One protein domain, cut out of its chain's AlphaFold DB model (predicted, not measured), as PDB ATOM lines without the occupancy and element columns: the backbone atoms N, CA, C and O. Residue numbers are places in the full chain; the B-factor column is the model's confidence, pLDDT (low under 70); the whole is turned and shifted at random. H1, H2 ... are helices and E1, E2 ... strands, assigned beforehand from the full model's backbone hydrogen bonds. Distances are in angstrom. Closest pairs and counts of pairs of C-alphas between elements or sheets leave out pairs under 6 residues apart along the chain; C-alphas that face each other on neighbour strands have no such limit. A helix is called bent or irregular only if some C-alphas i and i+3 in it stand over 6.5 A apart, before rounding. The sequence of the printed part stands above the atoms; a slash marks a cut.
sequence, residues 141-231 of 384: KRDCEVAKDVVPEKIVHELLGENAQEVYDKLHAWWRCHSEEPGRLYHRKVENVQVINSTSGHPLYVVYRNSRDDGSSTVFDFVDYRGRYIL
ATOM      1  N   LYS A 141      84.041  45.522  45.568       87.81
ATOM      2  CA  LYS A 141      82.898  46.271  45.028       87.81
ATOM      3  C   LYS A 141      81.877  46.611  46.118       87.81
ATOM      4  O   LYS A 141      81.450  47.756  46.186       87.81
ATOM      5  N   ARG A 142      81.500  45.647  46.969       87.88
ATOM      6  CA  ARG A 142      80.602  45.898  48.113       87.88
ATOM      7  C   ARG A 142      81.196  46.924  49.079       87.88
ATOM      8  O   ARG A 142      80.498  47.852  49.468       87.88
ATOM      9  N   ASP A 143      82.477  46.782  49.403       86.75
ATOM     10  CA  ASP A 143      83.191  47.687  50.305       86.75
ATOM     11  C   ASP A 143      83.238  49.115  49.735       86.75
ATOM     12  O   ASP A 143      82.980  50.074  50.455       86.75
ATOM     13  N   CYS A 144      83.469  49.275  48.428       89.75
ATOM     14  CA  CYS A 144      83.436  50.582  47.769       89.75
ATOM     15  C   CYS A 144      82.044  51.235  47.764       89.75
ATOM     16  O   CYS A 144      81.961  52.456  47.857       89.75
ATOM     17  N   GLU A 145      80.956  50.461  47.683       92.12
ATOM     18  CA  GLU A 145      79.598  51.016  47.817       92.12
ATOM     19  C   GLU A 145      79.337  51.520  49.243       92.12
ATOM     20  O   GLU A 145      78.807  52.614  49.416       92.12
ATOM     21  N   VAL A 146      79.766  50.770  50.265       88.38
ATOM     22  CA  VAL A 146      79.683  51.209  51.673       88.38
ATOM     23  C   VAL A 146      80.547  52.451  51.916       88.38
ATOM     24  O   VAL A 146      80.142  53.365  52.630       88.38
ATOM     25  N   ALA A 147      81.729  52.507  51.301       88.62
ATOM     26  CA  ALA A 147      82.700  53.579  51.480       88.62
ATOM     27  C   ALA A 147      82.397  54.860  50.686       88.62
ATOM     28  O   ALA A 147      83.097  55.855  50.873       88.62
ATOM     29  N   LYS A 148      81.397  54.852  49.796       90.25
ATOM     30  CA  LYS A 148      81.159  55.918  48.809       90.25
ATOM     31  C   LYS A 148      81.021  57.313  49.423       90.25
ATOM     32  O   LYS A 148      81.561  58.271  48.878       90.25
ATOM     33  N   ASP A 149      80.336  57.399  50.559       90.75
ATOM     34  CA  ASP A 149      80.067  58.657  51.264       90.75
ATOM     35  C   ASP A 149      80.895  58.793  52.557       90.75
ATOM     36  O   ASP A 149      80.692  59.709  53.357       90.75
ATOM     37  N   VAL A 150      81.839  57.874  52.781       92.38
ATOM     38  CA  VAL A 150      82.691  57.871  53.971       92.38
ATOM     39  C   VAL A 150      83.813  58.886  53.797       92.38
ATOM     40  O   VAL A 150      84.633  58.791  52.885       92.38
ATOM     41  N   VAL A 151      83.887  59.835  54.730       94.31
ATOM     42  CA  VAL A 151      85.016  60.756  54.884       94.31
ATOM     43  C   VAL A 151      85.743  60.377  56.181       94.31
ATOM     44  O   VAL A 151      85.270  60.765  57.252       94.31
ATOM     45  N   PRO A 152      86.849  59.605  56.123       93.19
ATOM     46  CA  PRO A 152      87.466  59.000  57.309       93.19
ATOM     47  C   PRO A 152      87.783  59.989  58.438       93.19
ATOM     48  O   PRO A 152      87.386  59.767  59.579       93.19
ATOM     49  N   GLU A 153      88.386  61.134  58.110       93.75
ATOM     50  CA  GLU A 153      88.708  62.212  59.061       93.75
ATOM     51  C   GLU A 153      87.482  62.788  59.791       93.75
ATOM     52  O   GLU A 153      87.607  63.303  60.898       93.75
ATOM     53  N   LYS A 154      86.283  62.689  59.199       95.06
ATOM     54  CA  LYS A 154      85.047  63.181  59.816       95.06
ATOM     55  C   LYS A 154      84.420  62.171  60.757       95.06
ATOM     56  O   LYS A 154      83.754  62.603  61.680       95.06
ATOM     57  N   ILE A 155      84.628  60.872  60.546       94.75
ATOM     58  CA  ILE A 155      83.952  59.824  61.328       94.75
ATOM     59  C   ILE A 155      84.866  59.150  62.352       94.75
ATOM     60  O   ILE A 155      84.374  58.527  63.280       94.75
ATOM     61  N   VAL A 156      86.193  59.269  62.227       94.19
ATOM     62  CA  VAL A 156      87.140  58.522  63.077       94.19
ATOM     63  C   VAL A 156      86.955  58.788  64.574       94.19
ATOM     64  O   VAL A 156      87.064  57.874  65.383       94.19
ATOM     65  N   HIS A 157      86.596  60.014  64.954       93.75
ATOM     66  CA  HIS A 157      86.349  60.369  66.349       93.75
ATOM     67  C   HIS A 157      85.130  59.648  66.954       93.75
ATOM     68  O   HIS A 157      85.077  59.455  68.169       93.75
ATOM     69  N   GLU A 158      84.187  59.200  66.121       95.50
ATOM     70  CA  GLU A 158      83.007  58.438  66.538       95.50
ATOM     71  C   GLU A 158      83.355  57.000  66.963       95.50
ATOM     72  O   GLU A 158      82.524  56.336  67.583       95.50
ATOM     73  N   LEU A 159      84.589  56.526  66.719       93.38
ATOM     74  CA  LEU A 159      85.081  55.239  67.233       93.38
ATOM     75  C   LEU A 159      85.030  55.142  68.766       93.38
ATOM     76  O   LEU A 159      85.049  54.043  69.304       93.38
ATOM     77  N   LEU A 160      84.974  56.270  69.477       93.19
ATOM     78  CA  LEU A 160      84.871  56.310  70.941       93.19
ATOM     79  C   LEU A 160      83.429  56.238  71.454       93.19
ATOM     80  O   LEU A 160      83.212  56.202  72.663       93.19
ATOM     81  N   GLY A 161      82.447  56.289  70.554       90.81
ATOM     82  CA  GLY A 161      81.032  56.271  70.894       90.81
ATOM     83  C   GLY A 161      80.431  54.866  70.910       90.81
ATOM     84  O   GLY A 161      81.077  53.868  70.601       90.81
ATOM     85  N   GLU A 162      79.134  54.796  71.203       89.31
ATOM     86  CA  GLU A 162      78.368  53.539  71.234       89.31
ATOM     87  C   GLU A 162      78.308  52.831  69.865       89.31
ATOM     88  O   GLU A 162      78.114  51.618  69.795       89.31
ATOM     89  N   ASN A 163      78.552  53.569  68.776       91.94
ATOM     90  CA  ASN A 163      78.539  53.068  67.399       91.94
ATOM     91  C   ASN A 163      79.930  52.653  66.882       91.94
ATOM     92  O   ASN A 163      80.118  52.534  65.670       91.94
ATOM     93  N   ALA A 164      80.908  52.421  67.767       91.44
ATOM     94  CA  ALA A 164      82.294  52.111  67.400       91.44
ATOM     95  C   ALA A 164      82.422  51.005  66.337       91.44
ATOM     96  O   ALA A 164      83.221  51.127  65.409       91.44
ATOM     97  N   GLN A 165      81.597  49.954  66.432       92.06
ATOM     98  CA  GLN A 165      81.566  48.872  65.446       92.06
ATOM     99  C   GLN A 165      81.196  49.375  64.046       92.06
ATOM    100  O   GLN A 165      81.910  49.103  63.088       92.06
ATOM    101  N   GLU A 166      80.097  50.121  63.924       92.88
ATOM    102  CA  GLU A 166      79.608  50.612  62.633       92.88
ATOM    103  C   GLU A 166      80.616  51.573  61.987       92.88
ATOM    104  O   GLU A 166      80.864  51.521  60.781       92.88
ATOM    105  N   VAL A 167      81.228  52.438  62.797       93.62
ATOM    106  CA  VAL A 167      82.262  53.380  62.350       93.62
ATOM    107  C   VAL A 167      83.498  52.625  61.867       93.62
ATOM    108  O   VAL A 167      84.005  52.912  60.780       93.62
ATOM    109  N   TYR A 168      83.960  51.632  62.632       91.50
ATOM    110  CA  TYR A 168      85.084  50.788  62.239       91.50
ATOM    111  C   TYR A 168      84.793  50.044  60.932       91.50
ATOM    112  O   TYR A 168      85.643  50.021  60.048       91.50
ATOM    113  N   ASP A 169      83.582  49.517  60.753       90.25
ATOM    114  CA  ASP A 169      83.188  48.802  59.536       90.25
ATOM    115  C   ASP A 169      83.197  49.708  58.296       90.25
ATOM    116  O   ASP A 169      83.680  49.303  57.234       90.25
ATOM    117  N   LYS A 170      82.741  50.961  58.436       92.19
ATOM    118  CA  LYS A 170      82.816  51.987  57.381       92.19
ATOM    119  C   LYS A 170      84.260  52.343  57.029       92.19
ATOM    120  O   LYS A 170      84.607  52.382  55.847       92.19
ATOM    121  N   LEU A 171      85.108  52.581  58.033       91.00
ATOM    122  CA  LEU A 171      86.534  52.868  57.832       91.00
ATOM    123  C   LEU A 171      87.251  51.689  57.170       91.00
ATOM    124  O   LEU A 171      87.996  51.862  56.211       91.00
ATOM    125  N   HIS A 172      86.959  50.478  57.626       87.69
ATOM    126  CA  HIS A 172      87.517  49.244  57.104       87.69
ATOM    127  C   HIS A 172      87.118  48.987  55.643       87.69
ATOM    128  O   HIS A 172      87.974  48.653  54.818       87.69
ATOM    129  N   ALA A 173      85.850  49.208  55.288       88.38
ATOM    130  CA  ALA A 173      85.400  49.184  53.897       88.38
ATOM    131  C   ALA A 173      86.127  50.247  53.052       88.38
ATOM    132  O   ALA A 173      86.583  49.962  51.939       88.38
ATOM    133  N   TRP A 174      86.316  51.451  53.600       90.00
ATOM    134  CA  TRP A 174      87.057  52.520  52.934       90.00
ATOM    135  C   TRP A 174      88.522  52.139  52.682       90.00
ATOM    136  O   TRP A 174      88.992  52.304  51.551       90.00
ATOM    137  N   TRP A 175      89.221  51.550  53.662       86.75
ATOM    138  CA  TRP A 175      90.598  51.063  53.497       86.75
ATOM    139  C   TRP A 175      90.695  49.979  52.426       86.75
ATOM    140  O   TRP A 175      91.588  50.035  51.588       86.75
ATOM    141  N   ARG A 176      89.766  49.018  52.392       82.56
ATOM    142  CA  ARG A 176      89.749  47.963  51.361       82.56
ATOM    143  C   ARG A 176      89.445  48.491  49.961       82.56
ATOM    144  O   ARG A 176      89.926  47.935  48.975       82.56
ATOM    145  N   CYS A 177      88.654  49.556  49.856       84.25
ATOM    146  CA  CYS A 177      88.385  50.193  48.573       84.25
ATOM    147  C   CYS A 177      89.619  50.953  48.040       84.25
ATOM    148  O   CYS A 177      89.926  50.850  46.845       84.25
ATOM    149  N   HIS A 178      90.350  51.649  48.924       81.69
ATOM    150  CA  HIS A 178      91.378  52.638  48.561       81.69
ATOM    151  C   HIS A 178      92.838  52.224  48.830       81.69
ATOM    152  O   HIS A 178      93.740  52.940  48.404       81.69
ATOM    153  N   SER A 179      93.097  51.093  49.492       68.50
ATOM    154  CA  SER A 179      94.445  50.537  49.678       68.50
ATOM    155  C   SER A 179      94.722  49.417  48.671       68.50
ATOM    156  O   SER A 179      93.864  48.565  48.429       68.50
ATOM    157  N   GLU A 180      95.924  49.399  48.089       50.56
ATOM    158  CA  GLU A 180      96.396  48.303  47.226       50.56
ATOM    159  C   GLU A 180      96.708  47.030  48.029       50.56
ATOM    160  O   GLU A 180      96.574  45.923  47.510       50.56
ATOM    161  N   GLU A 181      97.026  47.183  49.316       48.22
ATOM    162  CA  GLU A 181      97.300  46.091  50.244       48.22
ATOM    163  C   GLU A 181      96.500  46.306  51.534       48.22
ATOM    164  O   GLU A 181      96.974  46.948  52.476       48.22
ATOM    165  N   PRO A 182      95.261  45.797  51.631       46.16
ATOM    166  CA  PRO A 182      94.633  45.638  52.927       46.16
ATOM    167  C   PRO A 182      95.366  44.487  53.627       46.16
ATOM    168  O   PRO A 182      94.938  43.335  53.542       46.16
ATOM    169  N   GLY A 183      96.515  44.766  54.263       48.66
ATOM    170  CA  GLY A 183      97.188  43.800  55.143       48.66
ATOM    171  C   GLY A 183      96.140  43.152  56.043       48.66
ATOM    172  O   GLY A 183      95.247  43.868  56.459       48.66
ATOM    173  N   ARG A 184      96.160  41.822  56.239       52.00
ATOM    174  CA  ARG A 184      95.010  41.003  56.703       52.00
ATOM    175  C   ARG A 184      94.112  41.714  57.731       52.00
ATOM    176  O   ARG A 184      94.266  41.551  58.938       52.00
ATOM    177  N   LEU A 185      93.137  42.472  57.233       55.31
ATOM    178  CA  LEU A 185      92.193  43.193  58.066       55.31
ATOM    179  C   LEU A 185      91.101  42.192  58.436       55.31
ATOM    180  O   LEU A 185      90.182  41.922  57.653       55.31
ATOM    181  N   TYR A 186      91.259  41.556  59.591       55.81
ATOM    182  CA  TYR A 186      90.236  40.668  60.127       55.81
ATOM    183  C   TYR A 186      89.012  41.511  60.478       55.81
ATOM    184  O   TYR A 186      89.111  42.423  61.285       55.81
ATOM    185  N   HIS A 187      87.850  41.220  59.904       62.28
ATOM    186  CA  HIS A 187      86.611  41.891  60.289       62.28
ATOM    187  C   HIS A 187      86.027  41.155  61.497       62.28
ATOM    188  O   HIS A 187      85.541  40.031  61.372       62.28
ATOM    189  N   ARG A 188      86.174  41.747  62.684       73.31
ATOM    190  CA  ARG A 188      85.744  41.168  63.962       73.31
ATOM    191  C   ARG A 188      85.196  42.259  64.876       73.31
ATOM    192  O   ARG A 188      85.446  43.441  64.641       73.31
ATOM    193  N   LYS A 189      84.468  41.839  65.911       83.31
ATOM    194  CA  LYS A 189      83.801  42.738  66.851       83.31
ATOM    195  C   LYS A 189      84.811  43.639  67.577       83.31
ATOM    196  O   LYS A 189      85.777  43.130  68.144       83.31
ATOM    197  N   VAL A 190      84.554  44.943  67.572       85.81
ATOM    198  CA  VAL A 190      85.222  45.958  68.388       85.81
ATOM    199  C   VAL A 190      84.803  45.758  69.838       85.81
ATOM    200  O   VAL A 190      83.615  45.754  70.162       85.81
ATOM    201  N   GLU A 191      85.786  45.560  70.707       86.88
ATOM    202  CA  GLU A 191      85.572  45.391  72.145       86.88
ATOM    203  C   GLU A 191      85.810  46.692  72.897       86.88
ATOM    204  O   GLU A 191      85.074  47.020  73.823       86.88
ATOM    205  N   ASN A 192      86.840  47.428  72.488       89.38
ATOM    206  CA  ASN A 192      87.227  48.675  73.116       89.38
ATOM    207  C   ASN A 192      87.986  49.557  72.123       89.38
ATOM    208  O   ASN A 192      88.692  49.054  71.248       89.38
ATOM    209  N   VAL A 193      87.892  50.871  72.304       90.88
ATOM    210  CA  VAL A 193      88.725  51.840  71.593       90.88
ATOM    211  C   VAL A 193      89.378  52.756  72.611       90.88
ATOM    212  O   VAL A 193      88.712  53.335  73.463       90.88
ATOM    213  N   GLN A 194      90.695  52.892  72.516       90.88
ATOM    214  CA  GLN A 194      91.463  53.845  73.310       90.88
ATOM    215  C   GLN A 194      92.008  54.941  72.406       90.88
ATOM    216  O   GLN A 194      92.395  54.674  71.271       90.88
ATOM    217  N   VAL A 195      92.073  56.168  72.918       90.75
ATOM    218  CA  VAL A 195      92.860  57.234  72.289       90.75
ATOM    219  C   VAL A 195      94.148  57.390  73.058       90.75
ATOM    220  O   VAL A 195      94.126  57.540  74.279       90.75
ATOM    221  N   ILE A 196      95.251  57.422  72.329       87.44
ATOM    222  CA  ILE A 196      96.540  57.832  72.862       87.44
ATOM    223  C   ILE A 196      97.020  59.076  72.118       87.44
ATOM    224  O   ILE A 196      96.761  59.249  70.924       87.44
ATOM    225  N   ASN A 197      97.736  59.947  72.821       81.81
ATOM    226  CA  ASN A 197      98.440  61.046  72.177       81.81
ATOM    227  C   ASN A 197      99.734  60.482  71.597       81.81
ATOM    228  O   ASN A 197     100.632  60.104  72.343       81.81
ATOM    229  N   SER A 198      99.810  60.379  70.274       69.81
ATOM    230  CA  SER A 198     101.016  59.865  69.631       69.81
ATOM    231  C   SER A 198     102.187  60.842  69.775       69.81
ATOM    232  O   SER A 198     102.013  62.027  70.072       69.81
ATOM    233  N   THR A 199     103.395  60.365  69.475       66.88
ATOM    234  CA  THR A 199     104.622  61.179  69.457       66.88
ATOM    235  C   THR A 199     104.554  62.390  68.519       66.88
ATOM    236  O   THR A 199     105.322  63.335  68.698       66.88
ATOM    237  N   SER A 200     103.653  62.391  67.526       69.88
ATOM    238  CA  SER A 200     103.435  63.521  66.613       69.88
ATOM    239  C   SER A 200     102.484  64.588  67.172       69.88
ATOM    240  O   SER A 200     102.295  65.627  66.541       69.88
ATOM    241  N   GLY A 201     101.898  64.366  68.355       74.56
ATOM    242  CA  GLY A 201     100.917  65.260  68.973       74.56
ATOM    243  C   GLY A 201      99.501  65.111  68.412       74.56
ATOM    244  O   GLY A 201      98.605  65.857  68.806       74.56
ATOM    245  N   HIS A 202      99.280  64.156  67.507       84.75
ATOM    246  CA  HIS A 202      97.960  63.825  66.982       84.75
ATOM    247  C   HIS A 202      97.369  62.589  67.676       84.75
ATOM    248  O   HIS A 202      98.125  61.697  68.082       84.75
ATOM    249  N   PRO A 203      96.032  62.510  67.817       88.62
ATOM    250  CA  PRO A 203      95.394  61.355  68.427       88.62
ATOM    251  C   PRO A 203      95.570  60.116  67.547       88.62
ATOM    252  O   PRO A 203      95.346  60.158  66.335       88.62
ATOM    253  N   LEU A 204      95.943  59.013  68.186       90.50
ATOM    254  CA  LEU A 204      95.956  57.682  67.603       90.50
ATOM    255  C   LEU A 204      94.885  56.842  68.296       90.50
ATOM    256  O   LEU A 204      94.862  56.736  69.522       90.50
ATOM    257  N   TYR A 205      93.999  56.251  67.506       91.81
ATOM    258  CA  TYR A 205      92.947  55.369  67.985       91.81
ATOM    259  C   TYR A 205      93.462  53.933  67.950       91.81
ATOM    260  O   TYR A 205      93.830  53.422  66.892       91.81
ATOM    261  N   VAL A 206      93.484  53.289  69.110       90.69
ATOM    262  CA  VAL A 206      93.822  51.877  69.273       90.69
ATOM    263  C   VAL A 206      92.519  51.107  69.403       90.69
ATOM    264  O   VAL A 206      91.820  51.213  70.413       90.69
ATOM    265  N   VAL A 207      92.164  50.366  68.360       89.69
ATOM    266  CA  VAL A 207      90.918  49.600  68.290       89.69
ATOM    267  C   VAL A 207      91.215  48.156  68.666       89.69
ATOM    268  O   VAL A 207      91.827  47.433  67.885       89.69
ATOM    269  N   TYR A 208      90.762  47.730  69.841       87.38
ATOM    270  CA  TYR A 208      90.875  46.351  70.305       87.38
ATOM    271  C   TYR A 208      89.682  45.537  69.812       87.38
ATOM    272  O   TYR A 208      88.524  45.951  69.939       87.38
ATOM    273  N   ARG A 209      89.958  44.366  69.245       84.19
ATOM    274  CA  ARG A 209      88.963  43.464  68.670       84.19
ATOM    275  C   ARG A 209      89.226  42.040  69.118       84.19
ATOM    276  O   ARG A 209      90.368  41.646  69.346       84.19
ATOM    277  N   ASN A 210      88.177  41.235  69.141       76.12
ATOM    278  CA  ASN A 210      88.343  39.812  69.381       76.12
ATOM    279  C   ASN A 210      88.913  39.121  68.135       76.12
ATOM    280  O   ASN A 210      88.387  39.292  67.036       76.12
ATOM    281  N   SER A 211      89.983  38.346  68.270       63.75
ATOM    282  CA  SER A 211      90.611  37.673  67.126       63.75
ATOM    283  C   SER A 211      90.021  36.287  66.843       63.75
ATOM    284  O   SER A 211      90.159  35.785  65.723       63.75
ATOM    285  N   ARG A 212      89.311  35.689  67.813       60.56
ATOM    286  CA  ARG A 212      88.729  34.343  67.710       60.56
ATOM    287  C   ARG A 212      87.288  34.305  68.206       60.56
ATOM    288  O   ARG A 212      86.890  35.056  69.085       60.56
ATOM    289  N   ASP A 213      86.504  33.387  67.649       53.22
ATOM    290  CA  ASP A 213      85.098  33.199  68.035       53.22
ATOM    291  C   ASP A 213      84.940  32.638  69.465       53.22
ATOM    292  O   ASP A 213      83.868  32.742  70.052       53.22
ATOM    293  N   ASP A 214      86.014  32.080  70.039       56.81
ATOM    294  CA  ASP A 214      86.081  31.567  71.416       56.81
ATOM    295  C   ASP A 214      86.549  32.607  72.452       56.81
ATOM    296  O   ASP A 214      86.613  32.305  73.644       56.81
ATOM    297  N   GLY A 215      86.887  33.825  72.016       54.41
ATOM    298  CA  GLY A 215      87.357  34.898  72.885       54.41
ATOM    299  C   GLY A 215      88.798  34.783  73.382       54.41
ATOM    300  O   GLY A 215      89.212  35.594  74.203       54.41
ATOM    301  N   SER A 216      89.573  33.801  72.911       55.47
ATOM    302  CA  SER A 216      90.874  33.448  73.505       55.47
ATOM    303  C   SER A 216      92.046  34.364  73.135       55.47
ATOM    304  O   SER A 216      93.161  34.149  73.610       55.47
ATOM    305  N   SER A 217      91.858  35.357  72.265       61.66
ATOM    306  CA  SER A 217      92.954  36.221  71.814       61.66
ATOM    307  C   SER A 217      92.424  37.575  71.344       61.66
ATOM    308  O   SER A 217      91.485  37.628  70.545       61.66
ATOM    309  N   THR A 218      93.048  38.664  71.784       76.44
ATOM    310  CA  THR A 218      92.700  40.037  71.386       76.44
ATOM    311  C   THR A 218      93.648  40.499  70.284       76.44
ATOM    312  O   THR A 218      94.841  40.218  70.326       76.44
ATOM    313  N   VAL A 219      93.136  41.211  69.285       81.12
ATOM    314  CA  VAL A 219      93.950  41.950  68.312       81.12
ATOM    315  C   VAL A 219      93.739  43.444  68.482       81.12
ATOM    316  O   VAL A 219      92.669  43.862  68.916       81.12
ATOM    317  N   PHE A 220      94.726  44.251  68.121       84.50
ATOM    318  CA  PHE A 220      94.591  45.702  68.088       84.50
ATOM    319  C   PHE A 220      94.937  46.253  66.709       84.50
ATOM    320  O   PHE A 220      95.797  45.736  66.006       84.50
ATOM    321  N   ASP A 221      94.273  47.332  66.333       85.69
ATOM    322  CA  ASP A 221      94.552  48.086  65.121       85.69
ATOM    323  C   ASP A 221      94.815  49.542  65.469       85.69
ATOM    324  O   ASP A 221      94.186  50.091  66.374       85.69
ATOM    325  N   PHE A 222      95.697  50.183  64.709       86.81
ATOM    326  CA  PHE A 222      95.938  51.612  64.828       86.81
ATOM    327  C   PHE A 222      95.212  52.368  63.723       86.81
ATOM    328  O   PHE A 222      95.322  52.037  62.540       86.81
ATOM    329  N   VAL A 223      94.492  53.415  64.113       89.50
ATOM    330  CA  VAL A 223      93.846  54.351  63.197       89.50
ATOM    331  C   VAL A 223      94.293  55.759  63.559       89.50
ATOM    332  O   VAL A 223      94.146  56.172  64.706       89.50
ATOM    333  N   ASP A 224      94.869  56.498  62.613       89.38
ATOM    334  CA  ASP A 224      95.276  57.884  62.866       89.38
ATOM    335  C   ASP A 224      94.078  58.843  62.909       89.38
ATOM    336  O   ASP A 224      92.955  58.510  62.531       89.38
ATOM    337  N   TYR A 225      94.331  60.083  63.320       89.25
ATOM    338  CA  TYR A 225      93.345  61.166  63.341       89.25
ATOM    339  C   TYR A 225      92.695  61.491  61.986       89.25
ATOM    340  O   TYR A 225      91.700  62.211  61.938       89.25
ATOM    341  N   ARG A 226      93.250  60.996  60.875       89.12
ATOM    342  CA  ARG A 226      92.679  61.134  59.530       89.12
ATOM    343  C   ARG A 226      91.847  59.918  59.137       89.12
ATOM    344  O   ARG A 226      91.382  59.854  58.004       89.12
ATOM    345  N   GLY A 227      91.678  58.951  60.036       87.88
ATOM    346  CA  GLY A 227      90.984  57.701  59.771       87.88
ATOM    347  C   GLY A 227      91.785  56.733  58.900       87.88
ATOM    348  O   GLY A 227      91.185  55.875  58.258       87.88
ATOM    349  N   ARG A 228      93.116  56.864  58.817       86.81
ATOM    350  CA  ARG A 228      93.976  55.939  58.063       86.81
ATOM    351  C   ARG A 228      94.438  54.795  58.950       86.81
ATOM    352  O   ARG A 228      94.847  55.012  60.086       86.81
ATOM    353  N   TYR A 229      94.423  53.593  58.388       84.62
ATOM    354  CA  TYR A 229      94.988  52.420  59.035       84.62
ATOM    355  C   TYR A 229      96.515  52.510  59.106       84.62
ATOM    356  O   TYR A 229      97.172  52.798  58.103       84.62
ATOM    357  N   ILE A 230      97.068  52.222  60.279       79.62
ATOM    358  CA  ILE A 230      98.502  52.076  60.505       79.62
ATOM    359  C   ILE A 230      98.761  50.613  60.855       79.62
ATOM    360  O   ILE A 230      98.234  50.087  61.833       79.62
ATOM    361  N   LEU A 231      99.583  49.955  60.038       73.38
ATOM    362  CA  LEU A 231      99.995  48.572  60.256       73.38
ATOM    363  C   LEU A 231     100.884  48.483  61.498       73.38
ATOM    364  O   LEU A 231     101.937  49.115  61.476       73.38
TER     365      LEU A 231
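AT A GLANCE: This is residues 141 to 231 of the 384 residues of an uncharacterized protein of Planctopirus limnophila (strain ATCC 43296 / DSM 3776 / IFAM 1008 / 290) (UniProt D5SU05). A strongly twisted sheet of three strands has the helical hairpin H2 and H3 packed on one face, and H1 packs on H3 away from the sheet. The 91 printed residues include three named helices, then three named strands; the sheet's order is E1, E2, E3, antiparallel throughout. It is a mixed, compact domain in two layers, helices on one face of a sheet, with a radius of gyration of the C-alphas of 12.7 A and spans of 34 by 33 by 26 A.

HOW THE PARTS SIT: H1, residues 141 to 147, touches H3, residues 164 to 178, at a steep tilt of 54 degrees; their closest C-alphas, of Asp 143 and Ala 173, are 4.5 A apart. H2, residues 152 to 160, touches H3 at a shallow tilt of 29 degrees, opposite ways, closest at the C-alphas of Leu 159 and Val 167, 5.9 A. E1, residues 190 to 197, E2, 203 to 210, and E3, 218 to 224, form a meander, each strand the antiparallel neighbour of the one before. N 194 and O 206 are 2.9 A apart, N 207 and O 221 2.8 A, within hydrogen-bond range. H2 and H3 are on the same face, at heights over the sheet of 9.2 A and 8.8 A. H1 and H3 have every O i to N i+4 pair within range; irregular H2, with C-alphas 154 and 157 7.2 A apart, has 1 of 5, and 4 of 6 O i to N i+3 pairs.

IN THESE COORDINATES: H1 begins at C-alpha 141 (82.898, 46.271, 45.028). H3 measures 20.9 A, E1 20.4 A, E2 22.7 A. E3 ends at C-alpha 224 (95.276, 57.884, 62.866).

THE WHOLE: The farthest C-alphas, of Gly 201 and Asp 214, are 36.9 A apart. The printed part has no cut; the link H3 to E1 is long. Residues 179 to 187, 198 to 200 and 211 to 217 have pLDDT under 70.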